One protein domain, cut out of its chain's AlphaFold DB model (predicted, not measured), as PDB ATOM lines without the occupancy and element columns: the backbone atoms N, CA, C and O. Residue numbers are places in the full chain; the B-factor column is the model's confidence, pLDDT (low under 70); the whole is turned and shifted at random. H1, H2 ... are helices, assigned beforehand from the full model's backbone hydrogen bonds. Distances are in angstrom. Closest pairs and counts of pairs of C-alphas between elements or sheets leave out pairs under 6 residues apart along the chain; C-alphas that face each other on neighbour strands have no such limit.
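This is residues 2 to 135 of the 454 residues of the protein "AlbA_2 domain-containing protein" of Chloroflexi bacterium (UniProt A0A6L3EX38). Four helices, H3 to H6, form an up-and-down bundle, each running against the one before. H1 packs beside H3, and the long H2 crosses both. The printed part, 134 residues with six named helices, H1 to H6, is all helix and compact, radius of gyration of the C-alphas 14.1 A, spans 45 by 31 by 30 A.

Find H1 at residues 2 to 10, H2 at 23 to 47, H3 at 59 to 71, H4 at 79 to 94, H5 at 102 to 115 and H6 at 120 to 131. At C-alphas Ala 7 and Ala 67, 5.3 A, the closest, H1 touches the hub H3. H4 and H5 are apart. In H1, H4 and H5 every O i to N i+4 pair is within hydrogen-bond range; H2 has 19 of 21, H3 6 of 9, H6 6 of 8.

H1 begins at C-alpha 2 (50.951, -7.621, -44.067); H6 ends at C-alpha 131 (28.008, 7.888, -41.533). H2 measures 35.3 A, H4 22.5 A.

The printed part has no cut; links H1 to H2 and H2 to H3 are long. No printed residue is under 70 in pLDDT.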
ATOM      1  N   THR A   2      50.483  -8.107 -42.749       90.62
ATOM      2  CA  THR A   2      50.951  -7.621 -44.067       90.62
ATOM      3  C   THR A   2      50.566  -6.168 -44.359       90.62
ATOM      4  O   THR A   2      51.450  -5.386 -44.660       90.62
ATOM      5  N   ARG A   3      49.302  -5.763 -44.150       92.31
ATOM      6  CA  ARG A   3      48.875  -4.356 -44.323       92.31
ATOM      7  C   ARG A   3      49.652  -3.365 -43.455       92.31
ATOM      8  O   ARG A   3      49.956  -2.269 -43.898       92.31
ATOM      9  N   ALA A   4      49.978  -3.753 -42.224       94.88
ATOM     10  CA  ALA A   4      50.759  -2.915 -41.322       94.88
ATOM     11  C   ALA A   4      52.208  -2.784 -41.816       94.88
ATOM     12  O   ALA A   4      52.758  -1.692 -41.798       94.88
ATOM     13  N   LEU A   5      52.803  -3.868 -42.330       95.56
ATOM     14  CA  LEU A   5      54.121  -3.810 -42.963       95.56
ATOM     15  C   LEU A   5      54.098  -2.945 -44.230       95.56
ATOM     16  O   LEU A   5      54.974  -2.106 -44.401       95.56
ATOM     17  N   THR A   6      53.076  -3.094 -45.078       93.81
ATOM     18  CA  THR A   6      52.858  -2.238 -46.252       93.81
ATOM     19  C   THR A   6      52.780  -0.771 -45.843       93.81
ATOM     20  O   THR A   6      53.483   0.049 -46.429       93.81
ATOM     21  N   ALA A   7      52.035  -0.447 -44.785       94.56
ATOM     22  CA  ALA A   7      51.941   0.910 -44.261       94.56
ATOM     23  C   ALA A   7      53.293   1.451 -43.775       94.56
ATOM     24  O   ALA A   7      53.644   2.583 -44.085       94.56
ATOM     25  N   VAL A   8      54.081   0.640 -43.063       95.00
ATOM     26  CA  VAL A   8      55.401   1.051 -42.553       95.00
ATOM     27  C   VAL A   8      56.412   1.272 -43.680       95.00
ATOM     28  O   VAL A   8      57.173   2.232 -43.621       95.00
ATOM     29  N   VAL A   9      56.433   0.391 -44.684       92.31
ATOM     30  CA  VAL A   9      57.426   0.421 -45.775       92.31
ATOM     31  C   VAL A   9      57.049   1.430 -46.854       92.31
ATOM     32  O   VAL A   9      57.913   2.089 -47.416       92.31
ATOM     33  N   THR A  10      55.761   1.534 -47.178       88.25
ATOM     34  CA  THR A  10      55.299   2.250 -48.378       88.25
ATOM     35  C   THR A  10      54.413   3.447 -48.078       88.25
ATOM     36  O   THR A  10      54.075   4.170 -49.008       88.25
ATOM     37  N   GLN A  11      54.019   3.645 -46.813       89.25
ATOM     38  CA  GLN A  11      53.068   4.682 -46.388       89.25
ATOM     39  C   GLN A  11      51.682   4.528 -47.042       89.25
ATOM     40  O   GLN A  11      50.927   5.487 -47.178       89.25
ATOM     41  N   ARG A  12      51.338   3.301 -47.463       84.06
ATOM     42  CA  ARG A  12      50.091   2.948 -48.157       84.06
ATOM     43  C   ARG A  12      49.523   1.628 -47.663       84.06
ATOM     44  O   ARG A  12      50.191   0.872 -46.962       84.06
ATOM     45  N   ALA A  13      48.275   1.356 -48.015       83.81
ATOM     46  CA  ALA A  13      47.522   0.205 -47.544       83.81
ATOM     47  C   ALA A  13      47.446  -0.938 -48.564       83.81
ATOM     48  O   ALA A  13      47.321  -2.097 -48.154       83.81
ATOM     49  N   LEU A  14      47.509  -0.637 -49.867       84.06
ATOM     50  CA  LEU A  14      47.351  -1.639 -50.927       84.06
ATOM     51  C   LEU A  14      48.575  -2.553 -51.068       84.06
ATOM     52  O   LEU A  14      49.716  -2.102 -51.175       84.06
ATOM     53  N   PHE A  15      48.326  -3.864 -51.151       85.12
ATOM     54  CA  PHE A  15      49.378  -4.886 -51.235       85.12
ATOM     55  C   PHE A  15      50.271  -4.755 -52.475       85.12
ATOM     56  O   PHE A  15      51.456  -5.072 -52.427       85.12
ATOM     57  N   GLU A  16      49.739  -4.229 -53.575       81.00
ATOM     58  CA  GLU A  16      50.492  -4.028 -54.815       81.00
ATOM     59  C   GLU A  16      51.742  -3.157 -54.627       81.00
ATOM     60  O   GLU A  16      52.728  -3.314 -55.348       81.00
ATOM     61  N   HIS A  17      51.735  -2.274 -53.627       79.88
ATOM     62  CA  HIS A  17      52.855  -1.382 -53.343       79.88
ATOM     63  C   HIS A  17      54.030  -2.078 -52.659       79.88
ATOM     64  O   HIS A  17      55.169  -1.660 -52.860       79.88
ATOM     65  N   ILE A  18      53.784  -3.140 -51.884       85.56
ATOM     66  CA  ILE A  18      54.854  -3.854 -51.176       85.56
ATOM     67  C   ILE A  18      55.559  -4.886 -52.069       85.56
ATOM     68  O   ILE A  18      56.723  -5.189 -51.841       85.56
ATOM     69  N   HIS A  19      54.908  -5.388 -53.125       84.94
ATOM     70  CA  HIS A  19      55.469  -6.435 -53.996       84.94
ATOM     71  C   HIS A  19      56.708  -6.017 -54.798       84.94
ATOM     72  O   HIS A  19      57.443  -6.880 -55.265       84.94
ATOM     73  N   LYS A  20      56.930  -4.711 -54.970       80.44
ATOM     74  CA  LYS A  20      58.053  -4.157 -55.742       80.44
ATOM     75  C   LYS A  20      59.248  -3.753 -54.872       80.44
ATOM     76  O   LYS A  20      60.183  -3.160 -55.393       80.44
ATOM     77  N   ARG A  21      59.179  -3.990 -53.559       85.94
ATOM     78  CA  ARG A  21      60.174  -3.521 -52.591       85.94
ATOM     79  C   ARG A  21      61.279  -4.546 -52.404       85.94
ATOM     80  O   ARG A  21      61.014  -5.749 -52.363       85.94
ATOM     81  N   GLU A  22      62.505  -4.052 -52.289       91.25
ATOM     82  CA  GLU A  22      63.684  -4.890 -52.105       91.25
ATOM     83  C   GLU A  22      63.662  -5.574 -50.736       91.25
ATOM     84  O   GLU A  22      63.087  -5.079 -49.763       91.25
ATOM     85  N   LYS A  23      64.312  -6.736 -50.645       93.75
ATOM     86  CA  LYS A  23      64.326  -7.543 -49.418       93.75
ATOM     87  C   LYS A  23      64.820  -6.752 -48.202       93.75
ATOM     88  O   LYS A  23      64.264  -6.914 -47.117       93.75
ATOM     89  N   ASP A  24      65.848  -5.930 -48.378       94.88
ATOM     90  CA  ASP A  24      66.461  -5.188 -47.276       94.88
ATOM     91  C   ASP A  24      65.507  -4.109 -46.733       94.88
ATOM     92  O   ASP A  24      65.317  -4.032 -45.518       94.88
ATOM     93  N   GLU A  25      64.771  -3.406 -47.606       91.56
ATOM     94  CA  GLU A  25      63.708  -2.468 -47.203       91.56
ATOM     95  C   GLU A  25      62.608  -3.171 -46.388       91.56
ATOM     96  O   GLU A  25      62.106  -2.643 -45.391       91.56
ATOM     97  N   LEU A  26      62.235  -4.394 -46.783       94.50
ATOM     98  CA  LEU A  26      61.233  -5.187 -46.069       94.50
ATOM     99  C   LEU A  26      61.715  -5.618 -44.679       94.50
ATOM    100  O   LEU A  26      60.921  -5.619 -43.735       94.50
ATOM    101  N   LEU A  27      62.991  -5.984 -44.537       96.38
ATOM    102  CA  LEU A  27      63.581  -6.366 -43.251       96.38
ATOM    103  C   LEU A  27      63.668  -5.173 -42.295       96.38
ATOM    104  O   LEU A  27      63.303  -5.302 -41.122       96.38
ATOM    105  N   GLU A  28      64.083  -4.007 -42.790       95.06
ATOM    106  CA  GLU A  28      64.111  -2.768 -42.011       95.06
ATOM    107  C   GLU A  28      62.704  -2.335 -41.587       95.06
ATOM    108  O   GLU A  28      62.454  -2.058 -40.407       95.06
ATOM    109  N   GLY A  29      61.748  -2.358 -42.521       95.44
ATOM    110  CA  GLY A  29      60.346  -2.067 -42.240       95.44
ATOM    111  C   GLY A  29      59.735  -3.033 -41.226       95.44
ATOM    112  O   GLY A  29      58.992  -2.610 -40.340       95.44
ATOM    113  N   TRP A  30      60.082  -4.320 -41.288       97.06
ATOM    114  CA  TRP A  30      59.633  -5.313 -40.314       97.06
ATOM    115  C   TRP A  30      60.202  -5.050 -38.917       97.06
ATOM    116  O   TRP A  30      59.453  -5.058 -37.938       97.06
ATOM    117  N   ALA A  31      61.498  -4.742 -38.814       97.19
ATOM    118  CA  ALA A  31      62.126  -4.379 -37.545       97.19
ATOM    119  C   ALA A  31      61.491  -3.120 -36.928       97.19
ATOM    120  O   ALA A  31      61.282  -3.052 -35.715       97.19
ATOM    121  N   LYS A  32      61.138  -2.136 -37.761       97.06
ATOM    122  CA  LYS A  32      60.416  -0.930 -37.337       97.06
ATOM    123  C   LYS A  32      58.982  -1.240 -36.898       97.06
ATOM    124  O   LYS A  32      58.558  -0.751 -35.853       97.06
ATOM    125  N   LEU A  33      58.259  -2.081 -37.641       97.69
ATOM    126  CA  LEU A  33      56.903  -2.512 -37.296       97.69
ATOM    127  C   LEU A  33      56.856  -3.208 -35.932       97.69
ATOM    128  O   LEU A  33      55.962  -2.907 -35.149       97.69
ATOM    129  N   ILE A  34      57.811  -4.093 -35.623       97.62
ATOM    130  CA  ILE A  34      57.877  -4.760 -34.311       97.62
ATOM    131  C   ILE A  34      57.929  -3.724 -33.186       97.62
ATOM    132  O   ILE A  34      57.099  -3.767 -32.284       97.62
ATOM    133  N   LYS A  35      58.823  -2.730 -33.287       97.94
ATOM    134  CA  LYS A  35      58.945  -1.665 -32.278       97.94
ATOM    135  C   LYS A  35      57.655  -0.857 -32.114       97.94
ATOM    136  O   LYS A  35      57.288  -0.509 -30.997       97.94
ATOM    137  N   ILE A  36      56.959  -0.570 -33.217       98.06
ATOM    138  CA  ILE A  36      55.657   0.113 -33.190       98.06
ATOM    139  C   ILE A  36      54.612  -0.738 -32.464       98.06
ATOM    140  O   ILE A  36      53.843  -0.214 -31.660       98.06
ATOM    141  N   LEU A  37      54.573  -2.043 -32.731       96.81
ATOM    142  CA  LEU A  37      53.635  -2.948 -32.073       96.81
ATOM    143  C   LEU A  37      53.942  -3.090 -30.577       96.81
ATOM    144  O   LEU A  37      53.007  -3.026 -29.783       96.81
ATOM    145  N   ASP A  38      55.214  -3.189 -30.184       96.62
ATOM    146  CA  ASP A  38      55.628  -3.206 -28.773       96.62
ATOM    147  C   ASP A  38      55.188  -1.926 -28.043       96.62
ATOM    148  O   ASP A  38      54.655  -1.972 -26.927       96.62
ATOM    149  N   TYR A  39      55.343  -0.775 -28.701       96.69
ATOM    150  CA  TYR A  39      54.866   0.504 -28.185       96.69
ATOM    151  C   TYR A  39      53.338   0.527 -28.032       96.69
ATOM    152  O   TYR A  39      52.834   0.850 -26.956       96.69
ATOM    153  N   LEU A  40      52.583   0.118 -29.057       96.25
ATOM    154  CA  LEU A  40      51.117   0.078 -28.997       96.25
ATOM    155  C   LEU A  40      50.603  -0.886 -27.919       96.25
ATOM    156  O   LEU A  40      49.671  -0.534 -27.199       96.25
ATOM    157  N   VAL A  41      51.223  -2.057 -27.752       94.56
ATOM    158  CA  VAL A  41      50.880  -3.017 -26.683       94.56
ATOM    159  C   VAL A  41      51.176  -2.445 -25.293       94.56
ATOM    160  O   VAL A  41      50.522  -2.822 -24.328       94.56
ATOM    161  N   SER A  42      52.104  -1.494 -25.176       93.62
ATOM    162  CA  SER A  42      52.390  -0.801 -23.914       93.62
ATOM    163  C   SER A  42      51.416   0.358 -23.641       93.62
ATOM    164  O   SER A  42      51.047   0.615 -22.492       93.62
ATOM    165  N   VAL A  43      50.977   1.061 -24.689       94.19
ATOM    166  CA  VAL A  43      50.150   2.276 -24.584       94.19
ATOM    167  C   VAL A  43      48.652   1.973 -24.552       94.19
ATOM    168  O   VAL A  43      47.938   2.502 -23.701       94.19
ATOM    169  N   LEU A  44      48.149   1.124 -25.451       93.94
ATOM    170  CA  LEU A  44      46.709   0.899 -25.619       93.94
ATOM    171  C   LEU A  44      46.015   0.302 -24.382       93.94
ATOM    172  O   LEU A  44      44.917   0.768 -24.072       93.94
ATOM    173  N   PRO A  45      46.606  -0.636 -23.617       91.75
ATOM    174  CA  PRO A  45      45.957  -1.150 -22.411       91.75
ATOM    175  C   PRO A  45      45.708  -0.074 -21.355       91.75
ATOM    176  O   PRO A  45      44.670  -0.071 -20.704       91.75
ATOM    177  N   THR A  46      46.654   0.853 -21.188       88.75
ATOM    178  CA  THR A  46      46.603   1.872 -20.129       88.75
ATOM    179  C   THR A  46      45.858   3.130 -20.554       88.75
ATOM    180  O   THR A  46      45.242   3.786 -19.716       88.75
ATOM    181  N   ARG A  47      45.903   3.482 -21.842       90.50
ATOM    182  CA  ARG A  47      45.299   4.712 -22.375       90.50
ATOM    183  C   ARG A  47      43.953   4.489 -23.060       90.50
ATOM    184  O   ARG A  47      43.145   5.408 -23.082       90.50
ATOM    185  N   ALA A  48      43.708   3.288 -23.587       92.06
ATOM    186  CA  ALA A  48      42.520   2.953 -24.373       92.06
ATOM    187  C   ALA A  48      41.813   1.658 -23.913       92.06
ATOM    188  O   ALA A  48      40.876   1.213 -24.575       92.06
ATOM    189  N   PHE A  49      42.232   1.015 -22.815       91.19
ATOM    190  CA  PHE A  49      41.600  -0.208 -22.285       91.19
ATOM    191  C   PHE A  49      41.403  -1.329 -23.334       91.19
ATOM    192  O   PHE A  49      40.487  -2.155 -23.234       91.19
ATOM    193  N   ILE A  50      42.276  -1.349 -24.348       91.38
ATOM    194  CA  ILE A  50      42.378  -2.387 -25.376       91.38
ATOM    195  C   ILE A  50      43.603  -3.225 -25.018       91.38
ATOM    196  O   ILE A  50      44.739  -2.772 -25.154       91.38
ATOM    197  N   HIS A  51      43.362  -4.438 -24.532       87.94
ATOM    198  CA  HIS A  51      44.385  -5.352 -24.026       87.94
ATOM    199  C   HIS A  51      44.732  -6.442 -25.036       87.94
ATOM    200  O   HIS A  51      45.843  -6.969 -25.021       87.94
ATOM    201  N   SER A  52      43.792  -6.794 -25.912       87.25
ATOM    202  CA  SER A  52      44.020  -7.771 -26.971       87.25
ATOM    203  C   SER A  52      43.178  -7.472 -28.209       87.25
ATOM    204  O   SER A  52      42.327  -6.582 -28.231       87.25
ATOM    205  N   THR A  53      43.391  -8.258 -29.263       88.12
ATOM    206  CA  THR A  53      42.551  -8.212 -30.463       88.12
ATOM    207  C   THR A  53      41.109  -8.659 -30.221       88.12
ATOM    208  O   THR A  53      40.259  -8.388 -31.063       88.12
ATOM    209  N   ASP A  54      40.814  -9.307 -29.091       84.19
ATOM    210  CA  ASP A  54      39.450  -9.718 -28.732       84.19
ATOM    211  C   ASP A  54      38.581  -8.518 -28.323       84.19
ATOM    212  O   ASP A  54      37.361  -8.533 -28.515       84.19
ATOM    213  N   ASP A  55      39.214  -7.440 -27.845       86.00
ATOM    214  CA  ASP A  55      38.554  -6.182 -27.484       86.00
ATOM    215  C   ASP A  55      38.087  -5.380 -28.717       86.00
ATOM    216  O   ASP A  55      37.348  -4.405 -28.580       86.00
ATOM    217  N   VAL A  56      38.465  -5.785 -29.938       90.25
ATOM    218  CA  VAL A  56      38.114  -5.084 -31.184       90.25
ATOM    219  C   VAL A  56      37.377  -5.982 -32.181       90.25
ATOM    220  O   VAL A  56      37.466  -7.206 -32.163       90.25
ATOM    221  N   ASN A  57      36.594  -5.375 -33.074       91.25
ATOM    222  CA  ASN A  57      35.891  -6.079 -34.155       91.25
ATOM    223  C   ASN A  57      36.741  -6.234 -35.427       91.25
ATOM    224  O   ASN A  57      36.406  -7.044 -36.289       91.25
ATOM    225  N   THR A  58      37.820  -5.463 -35.575       92.75
ATOM    226  CA  THR A  58      38.752  -5.577 -36.699       92.75
ATOM    227  C   THR A  58      40.129  -5.045 -36.324       92.75
ATOM    228  O   THR A  58      40.254  -4.002 -35.691       92.75
ATOM    229  N   THR A  59      41.180  -5.731 -36.769       93.81
ATOM    230  CA  THR A  59      42.565  -5.271 -36.599       93.81
ATOM    231  C   THR A  59      42.983  -4.240 -37.649       93.81
ATOM    232  O   THR A  59      44.009  -3.586 -37.485       93.81
ATOM    233  N   ASN A  60      42.184  -4.034 -38.706       95.19
ATOM    234  CA  ASN A  60      42.472  -3.026 -39.732       95.19
ATOM    235  C   ASN A  60      42.448  -1.599 -39.167       95.19
ATOM    236  O   ASN A  60      43.162  -0.743 -39.674       95.19
ATOM    237  N   ALA A  61      41.695  -1.358 -38.087       95.69
ATOM    238  CA  ALA A  61      41.640  -0.052 -37.437       95.69
ATOM    239  C   ALA A  61      42.979   0.377 -36.810       95.69
ATOM    240  O   ALA A  61      43.198   1.563 -36.603       95.69
ATOM    241  N   PHE A  62      43.909  -0.556 -36.580       96.62
ATOM    242  CA  PHE A  62      45.252  -0.230 -36.101       96.62
ATOM    243  C   PHE A  62      46.219   0.183 -37.216       96.62
ATOM    244  O   PHE A  62      47.270   0.742 -36.918       96.62
ATOM    245  N   VAL A  63      45.904  -0.080 -38.490       97.06
ATOM    246  CA  VAL A  63      46.824   0.209 -39.604       97.06
ATOM    247  C   VAL A  63      47.125   1.712 -39.717       97.06
ATOM    248  O   VAL A  63      48.304   2.045 -39.824       97.06
ATOM    249  N   PRO A  64      46.146   2.632 -39.595       97.56
ATOM    250  CA  PRO A  64      46.432   4.070 -39.576       97.56
ATOM    251  C   PRO A  64      47.264   4.525 -38.370       97.56
ATOM    252  O   PRO A  64      48.178   5.324 -38.537       97.56
ATOM    253  N   LEU A  65      47.045   3.961 -37.174       97.62
ATOM    254  CA  LEU A  65      47.907   4.240 -36.014       97.62
ATOM    255  C   LEU A  65      49.351   3.802 -36.287       97.62
ATOM    256  O   LEU A  65      50.287   4.547 -36.018       97.62
ATOM    257  N   VAL A  66      49.535   2.609 -36.858       97.81
ATOM    258  CA  VAL A  66      50.862   2.102 -37.230       97.81
ATOM    259  C   VAL A  66      51.527   3.006 -38.269       97.81
ATOM    260  O   VAL A  66      52.704   3.327 -38.113       97.81
ATOM    261  N   ALA A  67      50.794   3.439 -39.296       96.62
ATOM    262  CA  ALA A  67      51.302   4.350 -40.320       96.62
ATOM    263  C   ALA A  67      51.738   5.693 -39.716       96.62
ATOM    264  O   ALA A  67      52.847   6.155 -39.977       96.62
ATOM    265  N   TYR A  68      50.902   6.274 -38.848       96.75
ATOM    266  CA  TYR A  68      51.211   7.512 -38.138       96.75
ATOM    267  C   TYR A  68      52.485   7.376 -37.300       96.75
ATOM    268  O   TYR A  68      53.388   8.203 -37.409       96.75
ATOM    269  N   LEU A  69      52.607   6.309 -36.509       97.06
ATOM    270  CA  LEU A  69      53.794   6.075 -35.683       97.06
ATOM    271  C   LEU A  69      55.039   5.817 -36.540       97.06
ATOM    272  O   LEU A  69      56.131   6.259 -36.189       97.06
ATOM    273  N   ALA A  70      54.896   5.158 -37.693       95.81
ATOM    274  CA  ALA A  70      56.012   4.916 -38.598       95.81
ATOM    275  C   ALA A  70      56.657   6.218 -39.092       95.81
ATOM    276  O   ALA A  70      57.881   6.273 -39.218       95.81
ATOM    277  N   ILE A  71      55.873   7.267 -39.323       92.75
ATOM    278  CA  ILE A  71      56.375   8.557 -39.816       92.75
ATOM    279  C   ILE A  71      56.592   9.601 -38.707       92.75
ATOM    280  O   ILE A  71      57.033  10.706 -39.005       92.75
ATOM    281  N   ASN A  72      56.322   9.253 -37.443       91.19
ATOM    282  CA  ASN A  72      56.491  10.116 -36.265       91.19
ATOM    283  C   ASN A  72      57.389   9.460 -35.200       91.19
ATOM    284  O   ASN A  72      57.067   9.416 -34.016       91.19
ATOM    285  N   ASN A  73      58.531   8.905 -35.612       88.12
ATOM    286  CA  ASN A  73      59.537   8.349 -34.694       88.12
ATOM    287  C   ASN A  73      59.011   7.283 -33.712       88.12
ATOM    288  O   ASN A  73      59.557   7.135 -32.621       88.12
ATOM    289  N   ILE A  74      57.993   6.507 -34.101       92.88
ATOM    290  CA  ILE A  74      57.421   5.371 -33.352       92.88
ATOM    291  C   ILE A  74      56.607   5.788 -32.109       92.88
ATOM    292  O   ILE A  74      56.036   4.932 -31.442       92.88
ATOM    293  N   HIS A  75      56.465   7.085 -31.828       92.31
ATOM    294  CA  HIS A  75      55.769   7.579 -30.639       92.31
ATOM    295  C   HIS A  75      54.697   8.603 -31.015       92.31
ATOM    296  O   HIS A  75      54.813   9.307 -32.017       92.31
ATOM    297  N   PHE A  76      53.652   8.707 -30.196       92.69
ATOM    298  CA  PHE A  76      52.787   9.884 -30.244       92.69
ATOM    299  C   PHE A  76      53.562  11.102 -29.729       92.69
ATOM    300  O   PHE A  76      54.381  10.968 -28.818       92.69
ATOM    301  N   SER A  77      53.308  12.274 -30.313       86.62
ATOM    302  CA  SER A  77      54.005  13.518 -29.961       86.62
ATOM    303  C   SER A  77      53.785  13.926 -28.504       86.62
ATOM    304  O   SER A  77      54.701  14.408 -27.841       86.62
ATOM    305  N   ASP A  78      52.567  13.717 -28.008       87.69
ATOM    306  CA  ASP A  78      52.093  14.200 -26.718       87.69
ATOM    307  C   ASP A  78      50.809  13.460 -26.293       87.69
ATOM    308  O   ASP A  78      50.284  12.590 -26.999       87.69
ATOM    309  N   GLU A  79      50.302  13.796 -25.104       89.75
ATOM    310  CA  GLU A  79      49.073  13.211 -24.563       89.75
ATOM    311  C   GLU A  79      47.830  13.547 -25.402       89.75
ATOM    312  O   GLU A  79      46.946  12.696 -25.533       89.75
ATOM    313  N   ALA A  80      47.761  14.740 -26.000       89.81
ATOM    314  CA  ALA A  80      46.632  15.133 -26.833       89.81
ATOM    315  C   ALA A  80      46.560  14.253 -28.089       89.81
ATOM    316  O   ALA A  80      45.502  13.702 -28.385       89.81
ATOM    317  N   SER A  81      47.687  14.001 -28.757       91.19
ATOM    318  CA  SER A  81      47.775  13.099 -29.910       91.19
ATOM    319  C   SER A  81      47.322  11.673 -29.565       91.19
ATOM    320  O   SER A  81      46.564  11.068 -30.325       91.19
ATOM    321  N   ILE A  82      47.669  11.154 -28.376       94.50
ATOM    322  CA  ILE A  82      47.172   9.847 -27.904       94.50
ATOM    323  C   ILE A  82      45.646   9.858 -27.752       94.50
ATOM    324  O   ILE A  82      44.979   8.923 -28.205       94.50
ATOM    325  N   LYS A  83      45.075  10.886 -27.111       95.25
ATOM    326  CA  LYS A  83      43.622  10.975 -26.894       95.25
ATOM    327  C   LYS A  83      42.863  11.124 -28.214       95.25
ATOM    328  O   LYS A  83      41.885  10.412 -28.434       95.25
ATOM    329  N   GLN A  84      43.366  11.954 -29.125       95.50
ATOM    330  CA  GLN A  84      42.806  12.163 -30.461       95.50
ATOM    331  C   GLN A  84      42.847  10.873 -31.304       95.50
ATOM    332  O   GLN A  84      41.835  10.484 -31.895       95.50
ATOM    333  N   ALA A  85      43.969  10.145 -31.280       96.88
ATOM    334  CA  ALA A  85      44.094   8.833 -31.916       96.88
ATOM    335  C   ALA A  85      43.137   7.796 -31.311       96.88
ATOM    336  O   ALA A  85      42.526   7.008 -32.033       96.88
ATOM    337  N   THR A  86      42.984   7.810 -29.984       97.00
ATOM    338  CA  THR A  86      42.087   6.911 -29.246       97.00
ATOM    339  C   THR A  86      40.625   7.177 -29.601       97.00
ATOM    340  O   THR A  86      39.886   6.241 -29.903       97.00
ATOM    341  N   HIS A  87      40.221   8.448 -29.661       97.56
ATOM    342  CA  HIS A  87      38.889   8.838 -30.115       97.56
ATOM    343  C   HIS A  87      38.625   8.340 -31.540       97.56
ATOM    344  O   HIS A  87      37.607   7.693 -31.801       97.56
ATOM    345  N   TRP A  88      39.544   8.617 -32.472       98.00
ATOM    346  CA  TRP A  88      39.407   8.156 -33.851       98.00
ATOM    347  C   TRP A  88      39.318   6.624 -33.936       98.00
ATOM    348  O   TRP A  88      38.447   6.099 -34.634       98.00
ATOM    349  N   LEU A  89      40.153   5.900 -33.182       98.06
ATOM    350  CA  LEU A  89      40.149   4.439 -33.137       98.06
ATOM    351  C   LEU A  89      38.786   3.903 -32.682       98.06
ATOM    352  O   LEU A  89      38.218   3.037 -33.349       98.06
ATOM    353  N   TYR A  90      38.220   4.434 -31.595       97.69
ATOM    354  CA  TYR A  90      36.891   4.025 -31.143       97.69
ATOM    355  C   TYR A  90      35.806   4.350 -32.162       97.69
ATOM    356  O   TYR A  90      34.972   3.490 -32.442       97.69
ATOM    357  N   ALA A  91      35.833   5.537 -32.773       97.94
ATOM    358  CA  ALA A  91      34.882   5.896 -33.820       97.94
ATOM    359  C   ALA A  91      34.965   4.922 -35.012       97.94
ATOM    360  O   ALA A  91      33.939   4.424 -35.482       97.94
ATOM    361  N   ALA A  92      36.179   4.581 -35.459       97.62
ATOM    362  CA  ALA A  92      36.403   3.651 -36.561       97.62
ATOM    363  C   ALA A  92      35.908   2.228 -36.242       97.62
ATOM    364  O   ALA A  92      35.341   1.559 -37.113       97.62
ATOM    365  N   LEU A  93      36.093   1.769 -34.998       96.50
ATOM    366  CA  LEU A  93      35.627   0.465 -34.523       96.50
ATOM    367  C   LEU A  93      34.098   0.425 -34.382       96.50
ATOM    368  O   LEU A  93      33.466  -0.471 -34.950       96.50
ATOM    369  N   MET A  94      33.504   1.399 -33.679       96.06
ATOM    370  CA  MET A  94      32.057   1.498 -33.437       96.06
ATOM    371  C   MET A  94      31.260   1.547 -34.739       96.06
ATOM    372  O   MET A  94      30.246   0.860 -34.869       96.06
ATOM    373  N   TRP A  95      31.745   2.318 -35.713       95.75
ATOM    374  CA  TRP A  95      31.067   2.526 -36.991       95.75
ATOM    375  C   TRP A  95      31.578   1.632 -38.116       95.75
ATOM    376  O   TRP A  95      31.240   1.849 -39.278       95.75
ATOM    377  N   SER A  96      32.334   0.578 -37.781       94.12
ATOM    378  CA  SER A  96      32.709  -0.463 -38.739       94.12
ATOM    379  C   SER A  96      33.402   0.099 -39.993       94.12
ATOM    380  O   SER A  96      33.176  -0.364 -41.115       94.12
ATOM    381  N   ARG A  97      34.283   1.095 -39.805       94.44
ATOM    382  CA  ARG A  97      34.947   1.838 -40.893       94.44
ATOM    383  C   ARG A  97      35.583   0.916 -41.933       94.44
ATOM    384  O   ARG A  97      35.501   1.190 -43.121       94.44
ATOM    385  N   TYR A  98      36.139  -0.218 -41.513       93.31
ATOM    386  CA  TYR A  98      36.878  -1.135 -42.390       93.31
ATOM    387  C   TYR A  98      36.155  -2.441 -42.722       93.31
ATOM    388  O   TYR A  98      36.812  -3.394 -43.140       93.31
ATOM    389  N   THR A  99      34.837  -2.529 -42.526       84.94
ATOM    390  CA  THR A  99      34.077  -3.756 -42.833       84.94
ATOM    391  C   THR A  99      33.718  -3.880 -44.323       84.94
ATOM    392  O   THR A  99      33.532  -4.990 -44.809       84.94
ATOM    393  N   ALA A 100      33.679  -2.767 -45.062       82.50
ATOM    394  CA  ALA A 100      33.488  -2.717 -46.515       82.50
ATOM    395  C   ALA A 100      34.485  -1.730 -47.140       82.50
ATOM    396  O   ALA A 100      34.932  -0.814 -46.450       82.50
ATOM    397  N   GLN A 101      34.829  -1.918 -48.423       84.12
ATOM    398  CA  GLN A 101      35.785  -1.066 -49.158       84.12
ATOM    399  C   GLN A 101      37.093  -0.823 -48.379       84.12
ATOM    400  O   GLN A 101      37.652   0.271 -48.387       84.12
ATOM    401  N   THR A 102      37.558  -1.846 -47.654       89.88
ATOM    402  CA  THR A 102      38.658  -1.715 -46.692       89.88
ATOM    403  C   THR A 102      39.907  -1.123 -47.324       89.88
ATOM    404  O   THR A 102      40.533  -0.251 -46.733       89.88
ATOM    405  N   ASP A 103      40.239  -1.592 -48.523       88.00
ATOM    406  CA  ASP A 103      41.425  -1.183 -49.262       88.00
ATOM    407  C   ASP A 103      41.359   0.299 -49.646       88.00
ATOM    408  O   ASP A 103      42.256   1.055 -49.294       88.00
ATOM    409  N   GLN A 104      40.254   0.748 -50.252       84.00
ATOM    410  CA  GLN A 104      40.059   2.152 -50.631       84.00
ATOM    411  C   GLN A 104      40.085   3.093 -49.415       84.00
ATOM    412  O   GLN A 104      40.695   4.157 -49.469       84.00
ATOM    413  N   ARG A 105      39.447   2.694 -48.306       91.19
ATOM    414  CA  ARG A 105      39.369   3.511 -47.084       91.19
ATOM    415  C   ARG A 105      40.708   3.624 -46.377       91.19
ATOM    416  O   ARG A 105      41.109   4.725 -46.028       91.19
ATOM    417  N   LEU A 106      41.408   2.501 -46.204       93.25
ATOM    418  CA  LEU A 106      42.753   2.530 -45.634       93.25
ATOM    419  C   LEU A 106      43.695   3.358 -46.505       93.25
ATOM    420  O   LEU A 106      44.525   4.083 -45.972       93.25
ATOM    421  N   GLU A 107      43.557   3.275 -47.825       88.88
ATOM    422  CA  GLU A 107      44.387   4.055 -48.733       88.88
ATOM    423  C   GLU A 107      44.169   5.565 -48.572       88.88
ATOM    424  O   GLU A 107      45.141   6.315 -48.474       88.88
ATOM    425  N   ARG A 108      42.906   6.009 -48.486       89.12
ATOM    426  CA  ARG A 108      42.571   7.413 -48.207       89.12
ATOM    427  C   ARG A 108      43.091   7.854 -46.839       89.12
ATOM    428  O   ARG A 108      43.686   8.919 -46.732       89.12
ATOM    429  N   ASP A 109      42.923   7.034 -45.807       94.62
ATOM    430  CA  ASP A 109      43.359   7.386 -44.451       94.62
ATOM    431  C   ASP A 109      44.877   7.495 -44.332       94.62
ATOM    432  O   ASP A 109      45.392   8.406 -43.684       94.62
ATOM    433  N   LEU A 110      45.616   6.600 -44.988       94.19
ATOM    434  CA  LEU A 110      47.074   6.669 -45.009       94.19
ATOM    435  C   LEU A 110      47.572   7.877 -45.812       94.19
ATOM    436  O   LEU A 110      48.553   8.492 -45.400       94.19
ATOM    437  N   SER A 111      46.873   8.273 -46.884       90.19
ATOM    438  CA  SER A 111      47.140   9.532 -47.598       90.19
ATOM    439  C   SER A 111      47.064  10.738 -46.662       90.19
ATOM    440  O   SER A 111      48.009  11.523 -46.591       90.19
ATOM    441  N   LEU A 112      45.975  10.848 -45.896       92.19
ATOM    442  CA  LEU A 112      45.771  11.945 -44.947       92.19
ATOM    443  C   LEU A 112      46.842  11.950 -43.842       92.19
ATOM    444  O   LEU A 112      47.341  13.001 -43.453       92.19
ATOM    445  N   ILE A 113      47.261  10.775 -43.369       94.50
ATOM    446  CA  ILE A 113      48.341  10.654 -42.378       94.50
ATOM    447  C   ILE A 113      49.682  11.181 -42.906       94.50
ATOM    448  O   ILE A 113      50.445  11.788 -42.154       94.50
ATOM    449  N   VAL A 114      49.984  10.951 -44.184       91.31
ATOM    450  CA  VAL A 114      51.208  11.469 -44.812       91.31
ATOM    451  C   VAL A 114      51.147  12.993 -44.940       91.31
ATOM    452  O   VAL A 114      52.120  13.670 -44.613       91.31
ATOM    453  N   GLN A 115      50.000  13.535 -45.351       87.38
ATOM    454  CA  GLN A 115      49.806  14.966 -45.615       87.38
ATOM    455  C   GLN A 115      49.782  15.826 -44.345       87.38
ATOM    456  O   GLN A 115      50.301  16.943 -44.338       87.38
ATOM    457  N   HIS A 116      49.225  15.310 -43.248       89.12
ATOM    458  CA  HIS A 116      49.014  16.082 -42.025       89.12
ATOM    459  C   HIS A 116      49.951  15.644 -40.893       89.12
ATOM    460  O   HIS A 116      50.191  14.456 -40.668       89.12
ATOM    461  N   ALA A 117      50.470  16.616 -40.137       86.88
ATOM    462  CA  ALA A 117      51.237  16.341 -38.921       86.88
ATOM    463  C   ALA A 117      50.323  15.844 -37.784       86.88
ATOM    464  O   ALA A 117      50.694  14.941 -37.033       86.88
ATOM    465  N   SER A 118      49.103  16.390 -37.720       88.12
ATOM    466  CA  SER A 118      48.026  15.972 -36.816       88.12
ATOM    467  C   SER A 118      46.805  15.555 -37.650       88.12
ATOM    468  O   SER A 118      46.051  16.418 -38.105       88.12
ATOM    469  N   PRO A 119      46.657  14.255 -37.980       93.69
ATOM    470  CA  PRO A 119      45.669  13.803 -38.956       93.69
ATOM    471  C   PRO A 119      44.322  13.426 -38.329       93.69
ATOM    472  O   PRO A 119      43.413  13.012 -39.044       93.69
ATOM    473  N   TRP A 120      44.154  13.481 -37.008       95.38
ATOM    474  CA  TRP A 120      43.023  12.803 -36.372       95.38
ATOM    475  C   TRP A 120      41.696  13.492 -36.691       95.38
ATOM    476  O   TRP A 120      40.695  12.807 -36.875       95.38
ATOM    477  N   THR A 121      41.680  14.821 -36.811       92.81
ATOM    478  CA  THR A 121      40.489  15.588 -37.211       92.81
ATOM    479  C   THR A 121      40.035  15.214 -38.613       92.81
ATOM    480  O   THR A 121      38.907  14.748 -38.764       92.81
ATOM    481  N   VAL A 122      40.921  15.286 -39.610       92.25
ATOM    482  CA  VAL A 122      40.574  14.917 -40.994       92.25
ATOM    483  C   VAL A 122      40.159  13.452 -41.103       92.25
ATOM    484  O   VAL A 122      39.207  13.111 -41.799       92.25
ATOM    485  N   LEU A 123      40.797  12.561 -40.340       96.44
ATOM    486  CA  LEU A 123      40.422  11.150 -40.291       96.44
ATOM    487  C   LEU A 123      39.042  10.920 -39.644       96.44
ATOM    488  O   LEU A 123      38.341   9.970 -40.013       96.44
ATOM    489  N   ARG A 124      38.630  11.753 -38.676       96.31
ATOM    490  CA  ARG A 124      37.269  11.739 -38.106       96.31
ATOM    491  C   ARG A 124      36.245  12.255 -39.105       96.31
ATOM    492  O   ARG A 124      35.179  11.651 -39.214       96.31
ATOM    493  N   GLU A 125      36.564  13.310 -39.845       93.44
ATOM    494  CA  GLU A 125      35.700  13.843 -40.905       93.44
ATOM    495  C   GLU A 125      35.394  12.764 -41.944       93.44
ATOM    496  O   GLU A 125      34.232  12.553 -42.265       93.44
ATOM    497  N   GLN A 126      36.372  11.926 -42.312       94.19
ATOM    498  CA  GLN A 126      36.113  10.784 -43.198       94.19
ATOM    499  C   GLN A 126      35.110   9.755 -42.633       94.19
ATOM    500  O   GLN A 126      34.544   8.961 -43.388       94.19
ATOM    501  N   ILE A 127      34.926   9.670 -41.310       95.44
ATOM    502  CA  ILE A 127      33.889   8.826 -40.690       95.44
ATOM    503  C   ILE A 127      32.542   9.550 -40.726       95.44
ATOM    504  O   ILE A 127      31.518   8.920 -41.000       95.44
ATOM    505  N   VAL A 128      32.541  10.861 -40.476       94.62
ATOM    506  CA  VAL A 128      31.343  11.705 -40.556       94.62
ATOM    507  C   VAL A 128      30.800  11.735 -41.980       94.62
ATOM    508  O   VAL A 128      29.614  11.492 -42.149       94.62
ATOM    509  N   ASP A 129      31.633  11.895 -43.002       88.50
ATOM    510  CA  ASP A 129      31.209  11.862 -44.407       88.50
ATOM    511  C   ASP A 129      30.546  10.527 -44.768       88.50
ATOM    512  O   ASP A 129      29.544  10.474 -45.480       88.50
ATOM    513  N   GLN A 130      31.064   9.425 -44.217       88.50
ATOM    514  CA  GLN A 130      30.533   8.088 -44.466       88.50
ATOM    515  C   GLN A 130      29.216   7.812 -43.712       88.50
ATOM    516  O   GLN A 130      28.355   7.083 -44.209       88.50
ATOM    517  N   ARG A 131      29.079   8.298 -42.469       90.19
ATOM    518  CA  ARG A 131      28.008   7.888 -41.533       90.19
ATOM    519  C   ARG A 131      27.012   9.000 -41.189       90.19
ATOM    520  O   ARG A 131      25.958   8.718 -40.622       90.19
ATOM    521  N   GLY A 132      27.350  10.244 -41.488       93.50
ATOM    522  CA  GLY A 132      26.670  11.475 -41.087       93.50
ATOM    523  C   GLY A 132      26.978  11.946 -39.660       93.50
ATOM    524  O   GLY A 132      26.703  13.097 -39.337       93.50
ATOM    525  N   ARG A 133      27.513  11.082 -38.780       95.56
ATOM    526  CA  ARG A 133      27.834  11.405 -37.375       95.56
ATOM    527  C   ARG A 133      28.772  10.382 -36.734       95.56
ATOM    528  O   ARG A 133      28.815   9.231 -37.166       95.56
ATOM    529  N   ILE A 134      29.431  10.797 -35.649       97.25
ATOM    530  CA  ILE A 134      30.149   9.906 -34.719       97.25
ATOM    531  C   ILE A 134      29.331   9.632 -33.448       97.25
ATOM    532  O   ILE A 134      29.386   8.511 -32.948       97.25
ATOM    533  N   GLU A 135      28.574  10.622 -32.959       97.50
ATOM    534  CA  GLU A 135      27.690  10.521 -31.784       97.50
ATOM    535  C   GLU A 135      26.880   9.221 -31.818       97.50
ATOM    536  O   GLU A 135      26.297   8.911 -32.853       97.50
TER     537      GLU A 135